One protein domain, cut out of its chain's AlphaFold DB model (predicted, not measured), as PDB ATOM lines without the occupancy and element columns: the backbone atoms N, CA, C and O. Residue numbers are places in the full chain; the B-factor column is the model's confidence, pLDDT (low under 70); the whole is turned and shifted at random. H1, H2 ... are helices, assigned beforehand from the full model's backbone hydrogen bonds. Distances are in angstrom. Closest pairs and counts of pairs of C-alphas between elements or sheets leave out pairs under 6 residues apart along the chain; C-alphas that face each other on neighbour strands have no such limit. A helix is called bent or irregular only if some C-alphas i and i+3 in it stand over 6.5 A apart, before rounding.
ATOM      1  N   GLU A 165     190.522 282.227 224.259       89.06
ATOM      2  CA  GLU A 165     190.256 281.267 223.185       89.06
ATOM      3  C   GLU A 165     190.793 281.763 221.841       89.06
ATOM      4  O   GLU A 165     191.622 281.097 221.230       89.06
ATOM      5  N   ALA A 166     190.464 282.999 221.455       91.12
ATOM      6  CA  ALA A 166     190.970 283.590 220.220       91.12
ATOM      7  C   ALA A 166     192.508 283.684 220.191       91.12
ATOM      8  O   ALA A 166     193.125 283.470 219.148       91.12
ATOM      9  N   VAL A 167     193.146 283.991 221.329       94.25
ATOM     10  CA  VAL A 167     194.616 284.007 221.438       94.25
ATOM     11  C   VAL A 167     195.189 282.592 221.318       94.25
ATOM     12  O   VAL A 167     196.191 282.403 220.630       94.25
ATOM     13  N   ALA A 168     194.560 281.596 221.948       93.00
ATOM     14  CA  ALA A 168     194.977 280.199 221.870       93.00
ATOM     15  C   ALA A 168     194.870 279.648 220.438       93.00
ATOM     16  O   ALA A 168     195.815 279.022 219.962       93.00
ATOM     17  N   ASP A 169     193.786 279.944 219.720       88.56
ATOM     18  CA  ASP A 169     193.593 279.504 218.334       88.56
ATOM     19  C   ASP A 169     194.646 280.108 217.399       88.56
ATOM     20  O   ASP A 169     195.268 279.410 216.594       88.56
ATOM     21  N   GLN A 170     194.917 281.406 217.550       92.44
ATOM     22  CA  GLN A 170     195.959 282.086 216.784       92.44
ATOM     23  C   GLN A 170     197.365 281.556 217.111       92.44
ATOM     24  O   GLN A 170     198.192 281.417 216.205       92.44
ATOM     25  N   LEU A 171     197.645 281.233 218.379       93.50
ATOM     26  CA  LEU A 171     198.892 280.576 218.781       93.50
ATOM     27  C   LEU A 171     199.015 279.186 218.149       93.50
ATOM     28  O   LEU A 171     200.063 278.877 217.588       93.50
ATOM     29  N   ALA A 172     197.959 278.371 218.187       90.31
ATOM     30  CA  ALA A 172     197.946 277.034 217.595       90.31
ATOM     31  C   ALA A 172     198.199 277.080 216.082       90.31
ATOM     32  O   ALA A 172     199.059 276.357 215.571       90.31
ATOM     33  N   GLN A 173     197.523 277.990 215.372       88.50
ATOM     34  CA  GLN A 173     197.761 278.227 213.950       88.50
ATOM     35  C   GLN A 173     199.228 278.587 213.687       88.50
ATOM     36  O   GLN A 173     199.869 278.013 212.808       88.50
ATOM     37  N   LEU A 174     199.779 279.519 214.463       90.12
ATOM     38  CA  LEU A 174     201.141 279.995 214.267       90.12
ATOM     39  C   LEU A 174     202.199 278.933 214.611       90.12
ATOM     40  O   LEU A 174     203.237 278.867 213.950       90.12
ATOM     41  N   VAL A 175     201.946 278.080 215.608       90.69
ATOM     42  CA  VAL A 175     202.798 276.922 215.916       90.69
ATOM     43  C   VAL A 175     202.821 275.958 214.729       90.69
ATOM     44  O   VAL A 175     203.906 275.554 214.312       90.69
ATOM     45  N   ASN A 176     201.666 275.658 214.125       87.06
ATOM     46  CA  ASN A 176     201.584 274.798 212.939       87.06
ATOM     47  C   ASN A 176     202.333 275.400 211.737       87.06
ATOM     48  O   ASN A 176     203.178 274.731 211.142       87.06
ATOM     49  N   GLU A 177     202.112 276.683 211.434       87.75
ATOM     50  CA  GLU A 177     202.871 277.406 210.400       87.75
ATOM     51  C   GLU A 177     204.386 277.365 210.684       87.75
ATOM     52  O   GLU A 177     205.213 277.169 209.791       87.75
ATOM     53  N   GLY A 178     204.772 277.520 211.951       88.00
ATOM     54  CA  GLY A 178     206.161 277.460 212.381       88.00
ATOM     55  C   GLY A 178     206.798 276.073 212.214       88.00
ATOM     56  O   GLY A 178     207.977 275.990 211.866       88.00
ATOM     57  N   VAL A 179     206.037 274.988 212.385       88.25
ATOM     58  CA  VAL A 179     206.495 273.619 212.085       88.25
ATOM     59  C   VAL A 179     206.773 273.458 210.592       88.25
ATOM     60  O   VAL A 179     207.828 272.942 210.216       88.25
ATOM     61  N   GLU A 180     205.889 273.955 209.727       86.69
ATOM     62  CA  GLU A 180     206.109 273.927 208.276       86.69
ATOM     63  C   GLU A 180     207.362 274.719 207.879       86.69
ATOM     64  O   GLU A 180     208.180 274.252 207.079       86.69
ATOM     65  N   LEU A 181     207.558 275.898 208.482       85.00
ATOM     66  CA  LEU A 181     208.757 276.715 208.292       85.00
ATOM     67  C   LEU A 181     210.023 275.998 208.770       85.00
ATOM     68  O   LEU A 181     211.052 276.055 208.091       85.00
ATOM     69  N   TYR A 182     209.957 275.306 209.909       87.44
ATOM     70  CA  TYR A 182     211.061 274.506 210.430       87.44
ATOM     71  C   TYR A 182     211.439 273.380 209.457       87.44
ATOM     72  O   TYR A 182     212.611 273.237 209.093       87.44
ATOM     73  N   GLU A 183     210.456 272.619 208.968       86.62
ATOM     74  CA  GLU A 183     210.689 271.549 207.996       86.62
ATOM     75  C   GLU A 183     211.246 272.077 206.669       86.62
ATOM     76  O   GLU A 183     212.142 271.467 206.074       86.62
ATOM     77  N   ALA A 184     210.729 273.211 206.188       84.38
ATOM     78  CA  ALA A 184     211.213 273.855 204.974       84.38
ATOM     79  C   ALA A 184     212.668 274.322 205.133       84.38
ATOM     80  O   ALA A 184     213.501 274.055 204.262       84.38
ATOM     81  N   ALA A 185     212.998 274.953 206.263       81.81
ATOM     82  CA  ALA A 185     214.355 275.395 206.566       81.81
ATOM     83  C   ALA A 185     215.329 274.209 206.678       81.81
ATOM     84  O   ALA A 185     216.446 274.279 206.160       81.81
ATOM     85  N   GLY A 186     214.890 273.086 207.261       80.69
ATOM     86  CA  GLY A 186     215.661 271.840 207.320       80.69
ATOM     87  C   GLY A 186     215.980 271.243 205.942       80.69
ATOM     88  O   GLY A 186     217.040 270.650 205.757       80.69
ATOM     89  N   LYS A 187     215.112 271.460 204.944       83.50
ATOM     90  CA  LYS A 187     215.338 271.070 203.538       83.50
ATOM     91  C   LYS A 187     216.212 272.069 202.765       83.50
ATOM     92  O   LYS A 187     216.463 271.871 201.580       83.50
ATOM     93  N   GLY A 188     216.682 273.134 203.418       74.69
ATOM     94  CA  GLY A 188     217.491 274.182 202.799       74.69
ATOM     95  C   GLY A 188     216.683 275.203 201.997       74.69
ATOM     96  O   GLY A 188     217.281 275.994 201.265       74.69
ATOM     97  N   SER A 189     215.352 275.219 202.127       74.62
ATOM     98  CA  SER A 189     214.527 276.247 201.494       74.62
ATOM     99  C   SER A 189     214.858 277.616 202.096       74.62
ATOM    100  O   SER A 189     214.870 277.756 203.325       74.62
ATOM    101  N   PRO A 190     215.136 278.641 201.274       63.94
ATOM    102  CA  PRO A 190     215.383 279.978 201.786       63.94
ATOM    103  C   PRO A 190     214.106 280.531 202.445       63.94
ATOM    104  O   PRO A 190     213.009 280.262 201.955       63.94
ATOM    105  N   PRO A 191     214.212 281.369 203.493       58.88
ATOM    106  CA  PRO A 191     213.048 281.896 204.207       58.88
ATOM    107  C   PRO A 191     212.058 282.575 203.252       58.88
ATOM    108  O   PRO A 191     210.857 282.366 203.322       58.88
ATOM    109  N   GLY A 192     212.566 283.307 202.255       55.12
ATOM    110  CA  GLY A 192     211.745 284.052 201.299       55.12
ATOM    111  C   GLY A 192     210.985 283.231 200.248       55.12
ATOM    112  O   GLY A 192     210.217 283.837 199.503       55.12
ATOM    113  N   SER A 193     211.182 281.909 200.136       51.41
ATOM    114  CA  SER A 193     210.412 281.090 199.178       51.41
ATOM    115  C   SER A 193     209.024 280.709 199.691       51.41
ATOM    116  O   SER A 193     208.156 280.367 198.890       51.41
ATOM    117  N   VAL A 194     208.789 280.795 201.004       51.12
ATOM    118  CA  VAL A 194     207.457 280.634 201.593       51.12
ATOM    119  C   VAL A 194     206.828 282.025 201.664       51.12
ATOM    120  O   VAL A 194     207.316 282.894 202.389       51.12
ATOM    121  N   ARG A 195     205.780 282.285 200.864       44.16
ATOM    122  CA  ARG A 195     204.986 283.530 200.927       44.16
ATOM    123  C   ARG A 195     204.477 283.714 202.368       44.16
ATOM    124  O   ARG A 195     203.462 283.138 202.721       44.16
ATOM    125  N   GLY A 196     205.191 284.479 203.200       49.75
ATOM    126  CA  GLY A 196     204.813 284.728 204.601       49.75
ATOM    127  C   GLY A 196     205.973 284.854 205.598       49.75
ATOM    128  O   GLY A 196     205.806 285.502 206.627       49.75
ATOM    129  N   ALA A 197     207.170 284.346 205.281       46.53
ATOM    130  CA  ALA A 197     208.296 284.268 206.229       46.53
ATOM    131  C   ALA A 197     208.876 285.613 206.717       46.53
ATOM    132  O   ALA A 197     209.730 285.621 207.593       46.53
ATOM    133  N   ARG A 198     208.403 286.751 206.189       53.22
ATOM    134  CA  ARG A 198     208.845 288.099 206.598       53.22
ATOM    135  C   ARG A 198     208.218 288.606 207.893       53.22
ATOM    136  O   ARG A 198     208.416 289.766 208.238       53.22
ATOM    137  N   ASN A 199     207.406 287.807 208.571       66.00
ATOM    138  CA  ASN A 199     206.635 288.296 209.702       66.00
ATOM    139  C   ASN A 199     207.030 287.571 210.985       66.00
ATOM    140  O   ASN A 199     206.171 287.139 211.737       66.00
ATOM    141  N   TRP A 200     208.333 287.459 211.265       74.62
ATOM    142  CA  TRP A 200     208.801 287.116 212.612       74.62
ATOM    143  C   TRP A 200     208.155 288.016 213.675       74.62
ATOM    144  O   TRP A 200     207.753 287.554 214.740       74.62
ATOM    145  N   SER A 201     207.939 289.287 213.321       78.62
ATOM    146  CA  SER A 201     207.095 290.208 214.071       78.62
ATOM    147  C   SER A 201     205.748 289.588 214.432       78.62
ATOM    148  O   SER A 201     205.364 289.697 215.582       78.62
ATOM    149  N   ARG A 202     205.059 288.860 213.546       84.94
ATOM    150  CA  ARG A 202     203.791 288.173 213.863       84.94
ATOM    151  C   ARG A 202     203.921 287.205 215.041       84.94
ATOM    152  O   ARG A 202     203.021 287.176 215.873       84.94
ATOM    153  N   PHE A 203     205.037 286.477 215.148       85.88
ATOM    154  CA  PHE A 203     205.273 285.587 216.289       85.88
ATOM    155  C   PHE A 203     205.484 286.330 217.608       85.88
ATOM    156  O   PHE A 203     205.243 285.784 218.678       85.88
ATOM    157  N   GLU A 204     205.919 287.579 217.547       88.50
ATOM    158  CA  GLU A 204     205.998 288.437 218.719       88.50
ATOM    159  C   GLU A 204     204.665 289.147 219.004       88.50
ATOM    160  O   GLU A 204     204.254 289.248 220.158       88.50
ATOM    161  N   HIS A 205     203.967 289.608 217.960       91.00
ATOM    162  CA  HIS A 205     202.715 290.365 218.062       91.00
ATOM    163  C   HIS A 205     201.586 289.513 218.642       91.00
ATOM    164  O   HIS A 205     200.748 290.030 219.374       91.00
ATOM    165  N   ILE A 206     201.591 288.196 218.402       94.00
ATOM    166  CA  ILE A 206     200.615 287.290 219.022       94.00
ATOM    167  C   ILE A 206     200.687 287.287 220.560       94.00
ATOM    168  O   ILE A 206     199.740 286.887 221.229       94.00
ATOM    169  N   LEU A 207     201.795 287.766 221.137       96.25
ATOM    170  CA  LEU A 207     201.986 287.884 222.581       96.25
ATOM    171  C   LEU A 207     201.602 289.273 223.132       96.25
ATOM    172  O   LEU A 207     201.659 289.480 224.343       96.25
ATOM    173  N   GLU A 208     201.203 290.235 222.292       95.75
ATOM    174  CA  GLU A 208     200.702 291.555 222.723       95.75
ATOM    175  C   GLU A 208     199.414 291.537 223.565       95.75
ATOM    176  O   GLU A 208     199.259 292.426 224.407       95.75
ATOM    177  N   PRO A 209     198.498 290.563 223.405       96.56
ATOM    178  CA  PRO A 209     197.318 290.438 224.258       96.56
ATOM    179  C   PRO A 209     197.619 290.210 225.748       96.56
ATOM    180  O   PRO A 209     196.735 290.407 226.584       96.56
ATOM    181  N   PHE A 210     198.841 289.806 226.112       96.81
ATOM    182  CA  PHE A 210     199.234 289.636 227.509       96.81
ATOM    183  C   PHE A 210     199.378 290.984 228.224       96.81
ATOM    184  O   PHE A 210     200.064 291.894 227.764       96.81
ATOM    185  N   LEU A 211     198.774 291.089 229.408       93.00
ATOM    186  CA  LEU A 211     198.788 292.288 230.243       93.00
ATOM    187  C   LEU A 211     200.207 292.653 230.698       93.00
ATOM    188  O   LEU A 211     200.581 293.824 230.735       93.00
ATOM    189  N   THR A 212     201.007 291.648 231.059       90.38
ATOM    190  CA  THR A 212     202.405 291.842 231.452       90.38
ATOM    191  C   THR A 212     203.331 291.525 230.291       90.38
ATOM    192  O   THR A 212     203.200 290.477 229.661       90.38
ATOM    193  N   ALA A 213     204.360 292.347 230.097       93.12
ATOM    194  CA  ALA A 213     205.351 292.138 229.044       93.12
ATOM    195  C   ALA A 213     206.263 290.911 229.265       93.12
ATOM    196  O   ALA A 213     207.121 290.657 228.428       93.12
ATOM    197  N   GLU A 214     206.120 290.161 230.363       94.75
ATOM    198  CA  GLU A 214     207.049 289.088 230.740       94.75
ATOM    199  C   GLU A 214     207.057 287.920 229.748       94.75
ATOM    200  O   GLU A 214     208.134 287.470 229.357       94.75
ATOM    201  N   VAL A 215     205.879 287.471 229.296       95.00
ATOM    202  CA  VAL A 215     205.748 286.398 228.294       95.00
ATOM    203  C   VAL A 215     206.477 286.796 227.009       95.00
ATOM    204  O   VAL A 215     207.297 286.032 226.499       95.00
ATOM    205  N   ARG A 216     206.257 288.028 226.534       94.94
ATOM    206  CA  ARG A 216     206.929 288.581 225.350       94.94
ATOM    207  C   ARG A 216     208.429 288.788 225.569       94.94
ATOM    208  O   ARG A 216     209.224 288.459 224.698       94.94
ATOM    209  N   ARG A 217     208.845 289.300 226.728       93.69
ATOM    210  CA  ARG A 217     210.258 289.553 227.052       93.69
ATOM    211  C   ARG A 217     211.071 288.259 227.040       93.69
ATOM    212  O   ARG A 217     212.168 288.227 226.491       93.69
ATOM    213  N   ARG A 218     210.543 287.195 227.647       94.44
ATOM    214  CA  ARG A 218     211.189 285.875 227.667       94.44
ATOM    215  C   ARG A 218     211.237 285.239 226.283       94.44
ATOM    216  O   ARG A 218     212.277 284.693 225.928       94.44
ATOM    217  N   TYR A 219     210.176 285.399 225.489       93.69
ATOM    218  CA  TYR A 219     210.176 285.020 224.079       93.69
ATOM    219  C   TYR A 219     211.312 285.712 223.313       93.69
ATOM    220  O   TYR A 219     212.206 285.041 222.803       93.69
ATOM    221  N   GLN A 220     211.350 287.051 223.340       91.12
ATOM    222  CA  GLN A 220     212.390 287.860 222.694       91.12
ATOM    223  C   GLN A 220     213.804 287.472 223.144       91.12
ATOM    224  O   GLN A 220     214.729 287.471 222.334       91.12
ATOM    225  N   ALA A 221     213.987 287.153 224.430       89.31
ATOM    226  CA  ALA A 221     215.271 286.719 224.970       89.31
ATOM    227  C   ALA A 221     215.693 285.338 224.438       89.31
ATOM    228  O   ALA A 221     216.858 285.159 224.085       89.31
ATOM    229  N   SER A 222     214.764 284.379 224.341       88.69
ATOM    230  CA  SER A 222     215.015 283.047 223.763       88.69
ATOM    231  C   SER A 222     215.321 283.097 222.270       88.69
ATOM    232  O   SER A 222     216.078 282.278 221.755       88.69
ATOM    233  N   THR A 223     214.743 284.064 221.567       89.75
ATOM    234  CA  THR A 223     214.857 284.206 220.113       89.75
ATOM    235  C   THR A 223     215.754 285.375 219.717       89.75
ATOM    236  O   THR A 223     215.689 285.873 218.589       89.75
ATOM    237  N   TYR A 224     216.569 285.867 220.650       85.31
ATOM    238  CA  TYR A 224     217.465 286.977 220.378       85.31
ATOM    239  C   TYR A 224     218.441 286.585 219.266       85.31
ATOM    240  O   TYR A 224     219.059 285.530 219.332       85.31
ATOM    241  N   GLY A 225     218.583 287.429 218.243       79.56
ATOM    242  CA  GLY A 225     219.424 287.140 217.077       79.56
ATOM    243  C   GLY A 225     218.695 286.456 215.914       79.56
ATOM    244  O   GLY A 225     219.277 286.356 214.832       79.56
ATOM    245  N   PHE A 226     217.414 286.084 216.065       82.06
ATOM    246  CA  PHE A 226     216.597 285.505 214.984       82.06
ATOM    247  C   PHE A 226     216.612 286.370 213.721       82.06
ATOM    248  O   PHE A 226     216.908 285.879 212.633       82.06
ATOM    249  N   GLY A 227     216.361 287.678 213.856       77.56
ATOM    250  CA  GLY A 227     216.347 288.591 212.707       77.56
ATOM    251  C   GLY A 227     217.660 288.565 211.915       77.56
ATOM    252  O   GLY A 227     217.682 288.813 210.720       77.56
ATOM    253  N   CYS A 228     218.770 288.192 212.543       73.38
ATOM    254  CA  CYS A 228     220.078 288.078 211.899       73.38
ATOM    255  C   CYS A 228     220.219 286.765 211.149       73.38
ATOM    256  O   CYS A 228     220.808 286.747 210.072       73.38
ATOM    257  N   ALA A 229     219.656 285.684 211.691       76.94
ATOM    258  CA  ALA A 229     219.510 284.420 210.983       76.94
ATOM    259  C   ALA A 229     218.643 284.583 209.728       76.94
ATOM    260  O   ALA A 229     218.977 284.039 208.679       76.94
ATOM    261  N   GLU A 230     217.582 285.388 209.800       75.38
ATOM    262  CA  GLU A 230     216.760 285.729 208.638       75.38
ATOM    263  C   GLU A 230     217.560 286.529 207.595       75.38
ATOM    264  O   GLU A 230     217.553 286.186 206.410       75.38
ATOM    265  N   LEU A 231     218.336 287.532 208.021       74.19
ATOM    266  CA  LEU A 231     219.245 288.273 207.132       74.19
ATOM    267  C   LEU A 231     220.302 287.348 206.499       74.19
ATOM    268  O   LEU A 231     220.552 287.422 205.296       74.19
ATOM    269  N   LEU A 232     220.873 286.418 207.274       71.94
ATOM    270  CA  LEU A 232     221.794 285.382 206.785       71.94
ATOM    271  C   LEU A 232     221.154 284.507 205.715       71.94
ATOM    272  O   LEU A 232     221.759 284.250 204.675       71.94
ATOM    273  N   ALA A 233     219.938 284.043 205.970       71.81
ATOM    274  CA  ALA A 233     219.283 283.047 205.141       71.81
ATOM    275  C   ALA A 233     218.647 283.654 203.880       71.81
ATOM    276  O   ALA A 233     218.591 283.001 202.838       71.81
ATOM    277  N   THR A 234     218.224 284.916 203.930       72.19
ATOM    278  CA  THR A 234     217.724 285.651 202.758       72.19
ATOM    279  C   THR A 234     218.848 286.312 201.954       72.19
ATOM    280  O   THR A 234     218.667 286.656 200.781       72.19
ATOM    281  N   GLY A 235     220.013 286.525 202.575       67.00
ATOM    282  CA  GLY A 235     221.067 287.378 202.036       67.00
ATOM    283  C   GLY A 235     220.599 288.817 201.801       67.00
ATOM    284  O   GLY A 235     221.235 289.535 201.027       67.00
ATOM    285  N   GLN A 236     219.464 289.210 202.391       68.81
ATOM    286  CA  GLN A 236     219.063 290.601 202.481       68.81
ATOM    287  C   GLN A 236     219.861 291.212 203.616       68.81
ATOM    288  O   GLN A 236     219.986 290.639 204.693       68.81
ATOM    289  N   THR A 237     220.424 292.379 203.361       63.62
ATOM    290  CA  THR A 237     221.058 293.176 204.394       63.62
ATOM    291  C   THR A 237     220.111 294.307 204.767       63.62
ATOM    292  O   THR A 237     219.473 294.870 203.877       63.62
ATOM    293  N   PRO A 238     220.026 294.694 206.051       56.41
ATOM    294  CA  PRO A 238     219.172 295.807 206.461       56.41
ATOM    295  C   PRO A 238     219.705 297.146 205.925       56.41
ATOM    296  O   PRO A 238     219.017 298.159 205.964       56.41
ATOM    297  N   TRP A 239     220.936 297.143 205.410       63.50
ATOM    298  CA  TRP A 239     221.600 298.282 204.808       63.50
ATOM    299  C   TRP A 239     221.255 298.357 203.311       63.50
ATOM    300  O   TRP A 239     221.712 297.501 202.545       63.50
ATOM    301  N   PRO A 240     220.492 299.374 202.863       58.28
ATOM    302  CA  PRO A 240     220.143 299.557 201.450       58.28
ATOM    303  C   PRO A 240     221.355 299.868 200.552       58.28
ATOM    304  O   PRO A 240     221.223 299.917 199.332       58.28
ATOM    305  N   THR A 241     222.539 300.070 201.136       62.25
ATOM    306  CA  THR A 241     223.776 300.474 200.453       62.25
ATOM    307  C   THR A 241     224.727 299.321 200.125       62.25
ATOM    308  O   THR A 241     225.757 299.554 199.494       62.25
ATOM    309  N   ILE A 242     224.427 298.079 200.520       66.31
ATOM    310  CA  ILE A 242     225.325 296.953 200.232       66.31
ATOM    311  C   ILE A 242     225.177 296.537 198.770       66.31
ATOM    312  O   ILE A 242     224.099 296.168 198.301       66.31
ATOM    313  N   ASN A 243     226.287 296.595 198.036       77.00
ATOM    314  CA  ASN A 243     226.309 296.220 196.630       77.00
ATOM    315  C   ASN A 243     226.035 294.706 196.440       77.00
ATOM    316  O   ASN A 243     226.263 293.873 197.321       77.00
ATOM    317  N   LYS A 244     225.563 294.319 195.246       80.81
ATOM    318  CA  LYS A 244     225.230 292.915 194.918       80.81
ATOM    319  C   LYS A 244     226.413 291.951 195.076       80.81
ATOM    320  O   LYS A 244     226.207 290.761 195.303       80.81
ATOM    321  N   ARG A 245     227.645 292.447 194.916       82.50
ATOM    322  CA  ARG A 245     228.868 291.652 195.071       82.50
ATOM    323  C   ARG A 245     229.029 291.204 196.525       82.50
ATOM    324  O   ARG A 245     229.141 290.008 196.768       82.50
ATOM    325  N   ARG A 246     228.930 292.127 197.481       79.38
ATOM    326  CA  ARG A 246     229.028 291.836 198.917       79.38
ATOM    327  C   ARG A 246     227.928 290.897 199.400       79.38
ATOM    328  O   ARG A 246     228.207 289.972 200.154       79.38
ATOM    329  N   GLN A 247     226.704 291.047 198.890       79.81
ATOM    330  CA  GLN A 247     225.626 290.089 199.175       79.81
ATOM    331  C   GLN A 247     225.978 288.660 198.737       79.81
ATOM    332  O   GLN A 247     225.631 287.705 199.429       79.81
ATOM    333  N   ARG A 248     226.665 288.495 197.601       84.00
ATOM    334  CA  ARG A 248     227.108 287.179 197.122       84.00
ATOM    335  C   ARG A 248     228.181 286.589 198.028       84.00
ATOM    336  O   ARG A 248     228.006 285.472 198.496       84.00
ATOM    337  N   GLU A 249     229.233 287.352 198.311       84.06
ATOM    338  CA  GLU A 249     230.327 286.913 199.187       84.06
ATOM    339  C   GLU A 249     229.793 286.520 200.570       84.06
ATOM    340  O   GLU A 249     230.149 285.485 201.127       84.06
ATOM    341  N   PHE A 250     228.848 287.295 201.098       82.81
ATOM    342  CA  PHE A 250     228.170 286.967 202.341       82.81
ATOM    343  C   PHE A 250     227.389 285.649 202.268       82.81
ATOM    344  O   PHE A 250     227.531 284.811 203.157       82.81
ATOM    345  N   ARG A 251     226.596 285.427 201.211       83.69
ATOM    346  CA  ARG A 251     225.880 284.153 201.016       83.69
ATOM    347  C   ARG A 251     226.839 282.972 200.930       83.69
ATOM    348  O   ARG A 251     226.511 281.911 201.444       83.69
ATOM    349  N   GLU A 252     228.005 283.150 200.318       88.12
ATOM    350  CA  GLU A 252     229.042 282.118 200.244       88.12
ATOM    351  C   GLU A 252     229.614 281.800 201.634       88.12
ATOM    352  O   GLU A 252     229.693 280.632 202.016       88.12
ATOM    353  N   ILE A 253     229.927 282.821 202.442       87.12
ATOM    354  CA  ILE A 253     230.378 282.631 203.831       87.12
ATOM    355  C   ILE A 253     229.286 281.927 204.648       87.12
ATOM    356  O   ILE A 253     229.565 280.960 205.355       87.12
ATOM    357  N   ALA A 254     228.036 282.368 204.525       86.69
ATOM    358  CA  ALA A 254     226.902 281.849 205.282       86.69
ATOM    359  C   ALA A 254     226.326 280.532 204.721       86.69
ATOM    360  O   ALA A 254     225.430 279.943 205.334       86.69
ATOM    361  N   ALA A 255     226.831 280.042 203.583       87.75
ATOM    362  CA  ALA A 255     226.288 278.885 202.880       87.75
ATOM    363  C   ALA A 255     226.249 277.645 203.783       87.75
ATOM    364  O   ALA A 255     227.250 277.248 204.382       87.75
ATOM    365  N   GLY A 256     225.075 277.030 203.913       85.88
ATOM    366  CA  GLY A 256     224.853 275.886 204.798       85.88
ATOM    367  C   GLY A 256     224.792 276.229 206.291       85.88
ATOM    368  O   GLY A 256     224.160 275.491 207.032       85.88
ATOM    369  N   ILE A 257     225.370 277.339 206.764       88.31
ATOM    370  CA  ILE A 257     225.206 277.824 208.149       88.31
ATOM    371  C   ILE A 257     223.826 278.460 208.318       88.31
ATOM    372  O   ILE A 257     223.087 278.101 209.232       88.31
ATOM    373  N   ALA A 258     223.458 279.362 207.408       85.50
ATOM    374  CA  ALA A 258     222.245 280.158 207.533       85.50
ATOM    375  C   ALA A 258     220.955 279.326 207.654       85.50
ATOM    376  O   ALA A 258     220.191 279.597 208.579       85.50
ATOM    377  N   PRO A 259     220.710 278.287 206.826       85.19
ATOM    378  CA  PRO A 259     219.486 277.493 206.943       85.19
ATOM    379  C   PRO A 259     219.407 276.716 208.263       85.19
ATOM    380  O   PRO A 259     218.343 276.656 208.867       85.19
ATOM    381  N   ARG A 260     220.540 276.179 208.751       88.88
ATOM    382  CA  ARG A 260     220.617 275.458 210.036       88.88
ATOM    383  C   ARG A 260     220.303 276.376 211.213       88.88
ATOM    384  O   ARG A 260     219.497 276.028 212.067       88.88
ATOM    385  N   VAL A 261     220.931 277.551 211.239       88.81
ATOM    386  CA  VAL A 261     220.709 278.566 212.277       88.81
ATOM    387  C   VAL A 261     219.265 279.059 212.241       88.81
ATOM    388  O   VAL A 261     218.625 279.136 213.284       88.81
ATOM    389  N   HIS A 262     218.736 279.358 211.053       87.38
ATOM    390  CA  HIS A 262     217.348 279.777 210.883       87.38
ATOM    391  C   HIS A 262     216.372 278.704 211.384       87.38
ATOM    392  O   HIS A 262     215.512 279.005 212.203       87.38
ATOM    393  N   ALA A 263     216.547 277.443 210.971       88.94
ATOM    394  CA  ALA A 263     215.735 276.329 211.454       88.94
ATOM    395  C   ALA A 263     215.805 276.197 212.984       88.94
ATOM    396  O   ALA A 263     214.775 276.084 213.637       88.94
ATOM    397  N   ALA A 264     217.000 276.270 213.574       91.38
ATOM    398  CA  ALA A 264     217.165 276.194 215.023       91.38
ATOM    399  C   ALA A 264     216.392 277.303 215.753       91.38
ATOM    400  O   ALA A 264     215.656 277.035 216.701       91.38
ATOM    401  N   TYR A 265     216.497 278.540 215.279       90.88
ATOM    402  CA  TYR A 265     215.765 279.655 215.857       90.88
ATOM    403  C   TYR A 265     214.241 279.518 215.705       90.88
ATOM    404  O   TYR A 265     213.523 279.803 216.662       90.88
ATOM    405  N   VAL A 266     213.745 279.037 214.555       89.94
ATOM    406  CA  VAL A 266     212.314 278.714 214.378       89.94
ATOM    407  C   VAL A 266     211.902 277.640 215.377       89.94
ATOM    408  O   VAL A 266     210.875 277.779 216.029       89.94
ATOM    409  N   GLY A 267     212.735 276.616 215.571       91.56
ATOM    410  CA  GLY A 267     212.512 275.576 216.568       91.56
ATOM    411  C   GLY A 267     212.366 276.132 217.986       91.56
ATOM    412  O   GLY A 267     211.414 275.799 218.682       91.56
ATOM    413  N   ILE A 268     213.260 277.025 218.414       92.69
ATOM    414  CA  ILE A 268     213.162 277.667 219.736       92.69
ATOM    415  C   ILE A 268     211.867 278.486 219.854       92.69
ATOM    416  O   ILE A 268     211.190 278.415 220.878       92.69
ATOM    417  N   ALA A 269     211.513 279.223 218.799       92.81
ATOM    418  CA  ALA A 269     210.300 280.030 218.735       92.81
ATOM    419  C   ALA A 269     209.035 279.208 218.974       92.81
ATOM    420  O   ALA A 269     208.246 279.516 219.865       92.81
ATOM    421  N   ILE A 270     208.859 278.154 218.174       92.88
ATOM    422  CA  ILE A 270     207.638 277.352 218.181       92.88
ATOM    423  C   ILE A 270     207.496 276.566 219.474       92.88
ATOM    424  O   ILE A 270     206.383 276.456 219.966       92.88
ATOM    425  N   ASN A 271     208.598 276.087 220.064       93.75
ATOM    426  CA  ASN A 271     208.539 275.436 221.372       93.75
ATOM    427  C   ASN A 271     208.075 276.412 222.449       93.75
ATOM    428  O   ASN A 271     207.177 276.086 223.213       93.75
ATOM    429  N   TYR A 272     208.619 277.632 222.472       95.25
ATOM    430  CA  TYR A 272     208.175 278.627 223.443       95.25
ATOM    431  C   TYR A 272     206.688 278.963 223.272       95.25
ATOM    432  O   TYR A 272     205.954 279.035 224.254       95.25
ATOM    433  N   LEU A 273     206.222 279.162 222.035       95.19
ATOM    434  CA  LEU A 273     204.807 279.440 221.772       95.19
ATOM    435  C   LEU A 273     203.901 278.245 222.091       95.19
ATOM    436  O   LEU A 273     202.791 278.458 222.570       95.19
ATOM    437  N   ALA A 274     204.369 277.014 221.882       93.88
ATOM    438  CA  ALA A 274     203.655 275.809 222.287       93.88
ATOM    439  C   ALA A 274     203.519 275.728 223.817       93.88
ATOM    440  O   ALA A 274     202.423 275.491 224.310       93.88
ATOM    441  N   GLU A 275     204.576 276.033 224.575       94.69
ATOM    442  CA  GLU A 275     204.497 276.122 226.041       94.69
ATOM    443  C   GLU A 275     203.530 277.233 226.499       94.69
ATOM    444  O   GLU A 275     202.795 277.068 227.472       94.69
ATOM    445  N   VAL A 276     203.494 278.377 225.800       96.38
ATOM    446  CA  VAL A 276     202.502 279.434 226.074       96.38
ATOM    447  C   VAL A 276     201.088 278.922 225.814       96.38
ATOM    448  O   VAL A 276     200.215 279.157 226.645       96.38
ATOM    449  N   LEU A 277     200.872 278.225 224.695       95.38
ATOM    450  CA  LEU A 277     199.590 277.629 224.325       95.38
ATOM    451  C   LEU A 277     199.109 276.621 225.381       95.38
ATOM    452  O   LEU A 277     197.947 276.666 225.775       95.38
ATOM    453  N   GLU A 278     200.001 275.766 225.885       92.19
ATOM    454  CA  GLU A 278     199.702 274.810 226.960       92.19
ATOM    455  C   GLU A 278     199.265 275.502 228.262       92.19
ATOM    456  O   GLU A 278     198.389 274.994 228.959       92.19
ATOM    457  N   LEU A 279     199.823 276.678 228.569       95.56
ATOM    458  CA  LEU A 279     199.486 277.476 229.757       95.56
ATOM    459  C   LEU A 279     198.275 278.405 229.564       95.56
ATOM    460  O   LEU A 279     197.836 279.048 230.520       95.56
ATOM    461  N   MET A 280     197.705 278.492 228.357       95.75
ATOM    462  CA  MET A 280     196.551 279.360 228.090       95.75
ATOM    463  C   MET A 280     195.344 279.110 229.005       95.75
ATOM    464  O   MET A 280     194.726 280.101 229.394       95.75
ATOM    465  N   PRO A 281     194.990 277.867 229.397       93.88
ATOM    466  CA  PRO A 281     193.911 277.635 230.358       93.88
ATOM    467  C   PRO A 281     194.161 278.318 231.712       93.88
ATOM    468  O   PRO A 281     193.270 278.998 232.224       93.88
ATOM    469  N   ASP A 282     195.381 278.216 232.244       93.12
ATOM    470  CA  ASP A 282     195.768 278.848 233.512       93.12
ATOM    471  C   ASP A 282     195.755 280.377 233.385       93.12
ATOM    472  O   ASP A 282     195.281 281.094 234.271       93.12
ATOM    473  N   TYR A 283     196.232 280.898 232.251       95.75
ATOM    474  CA  TYR A 283     196.184 282.330 231.965       95.75
ATOM    475  C   TYR A 283     194.750 282.843 231.814       95.75
ATOM    476  O   TYR A 283     194.459 283.953 232.264       95.75
ATOM    477  N   ALA A 284     193.843 282.066 231.220       94.56
ATOM    478  CA  ALA A 284     192.431 282.414 231.084       94.56
ATOM    479  C   ALA A 284     191.749 282.514 232.456       94.56
ATOM    480  O   ALA A 284     191.092 283.519 232.749       94.56
ATOM    481  N   GLU A 285     191.982 281.523 233.322       92.25
ATOM    482  CA  GLU A 285     191.483 281.517 234.699       92.25
ATOM    483  C   GLU A 285     192.025 282.720 235.483       92.25
ATOM    484  O   GLU A 285     191.248 283.492 236.050       92.25
ATOM    485  N   ALA A 286     193.340 282.961 235.432       92.62
ATOM    486  CA  ALA A 286     193.971 284.116 236.073       92.62
ATOM    487  C   ALA A 286     193.464 285.462 235.517       92.62
ATOM    488  O   ALA A 286     193.508 286.492 236.196       92.62
ATOM    489  N   SER A 287     192.966 285.477 234.281       93.88
ATOM    490  CA  SER A 287     192.370 286.655 233.643       93.88
ATOM    491  C   SER A 287     190.898 286.860 234.005       93.88
ATOM    492  O   SER A 287     190.316 287.855 233.585       93.88
ATOM    493  N   GLY A 288     190.298 285.968 234.798       92.56
ATOM    494  CA  GLY A 288     188.882 286.037 235.161       92.56
ATOM    495  C   GLY A 288     187.943 285.659 234.015       92.56
ATOM    496  O   GLY A 288     186.760 285.980 234.067       92.56
TER     497      GLY A 288
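AT A GLANCE: This is residues 165 to 288 of the 418 residues of an uncharacterized protein of Streptomyces monashensis (UniProt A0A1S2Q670). Two long helices, H1 and H6, lie side by side and run opposite ways, with the short helices H2, H3 and H4 along one side of this pair and H5 at one end, beyond the start of H6. The 124 printed residues hold six named helices, H1 to H6 in chain order, and no named strand: all helix. The printed part is only just compact, close to loose, with a radius of gyration of the C-alphas of 16.2 A; its outline is a rod of 57 by 28 by 21 A.

HOW THE PARTS SIT: H1, residues 165 to 186, touches the hub H6, residues 257 to 286, at a shallow tilt of 16 degrees, opposite ways; their closest C-alphas, of Tyr 182 and Ala 263, are 5.1 A apart. H2, residues 200 to 205, is close to H1 but not clearly touching, with C-alphas 174 and 203 closest at 7.2 A. H2 and H3, residues 214 to 222, form a hairpin and only just touch, with 3 pairs of C-alphas within 8 A, the closest those of Glu 204 and Arg 216 at 6.7 A. H3 touches residues 268 to 276 of H6, closest at C-alphas 219 and 272, 6.7 A. H4, residues 226 to 234, touches residues 258 to 265 of H6 at a steep tilt of 39 degrees, closest at C-alphas 233 and 258, 4.8 A. H5, residues 244 to 254, touches H4 at a steep tilt of 66 degrees, closest at C-alphas 232 and 254, 6.4 A. H5 and H6 meet only through their link. Every O i to N i+4 pair is within hydrogen-bond range in H1 to H5, and 24 of 26 in H6.

IN THESE COORDINATES: H1 begins at C-alpha 165 (190.256, 281.267, 223.185) and is 31.4 A long. H2 measures 8.8 A, H3 12.2 A, H4 12.3 A and H5 15.3 A. H6, 42.4 A, ends at C-alpha 286 (193.971, 284.116, 236.073); it is irregular, with C-alphas 278 and 281 7.3 A apart, and has a kink of 48 degrees near residue 280.

THE WHOLE: The C-alphas farthest apart, of Arg 245 and Gly 288, are 56.9 A apart. The printed part has no cut. The link from H1 to H2, 13 residues, is long. The model's pLDDT is under 70 at residues 190 to 199 and 235 to 242.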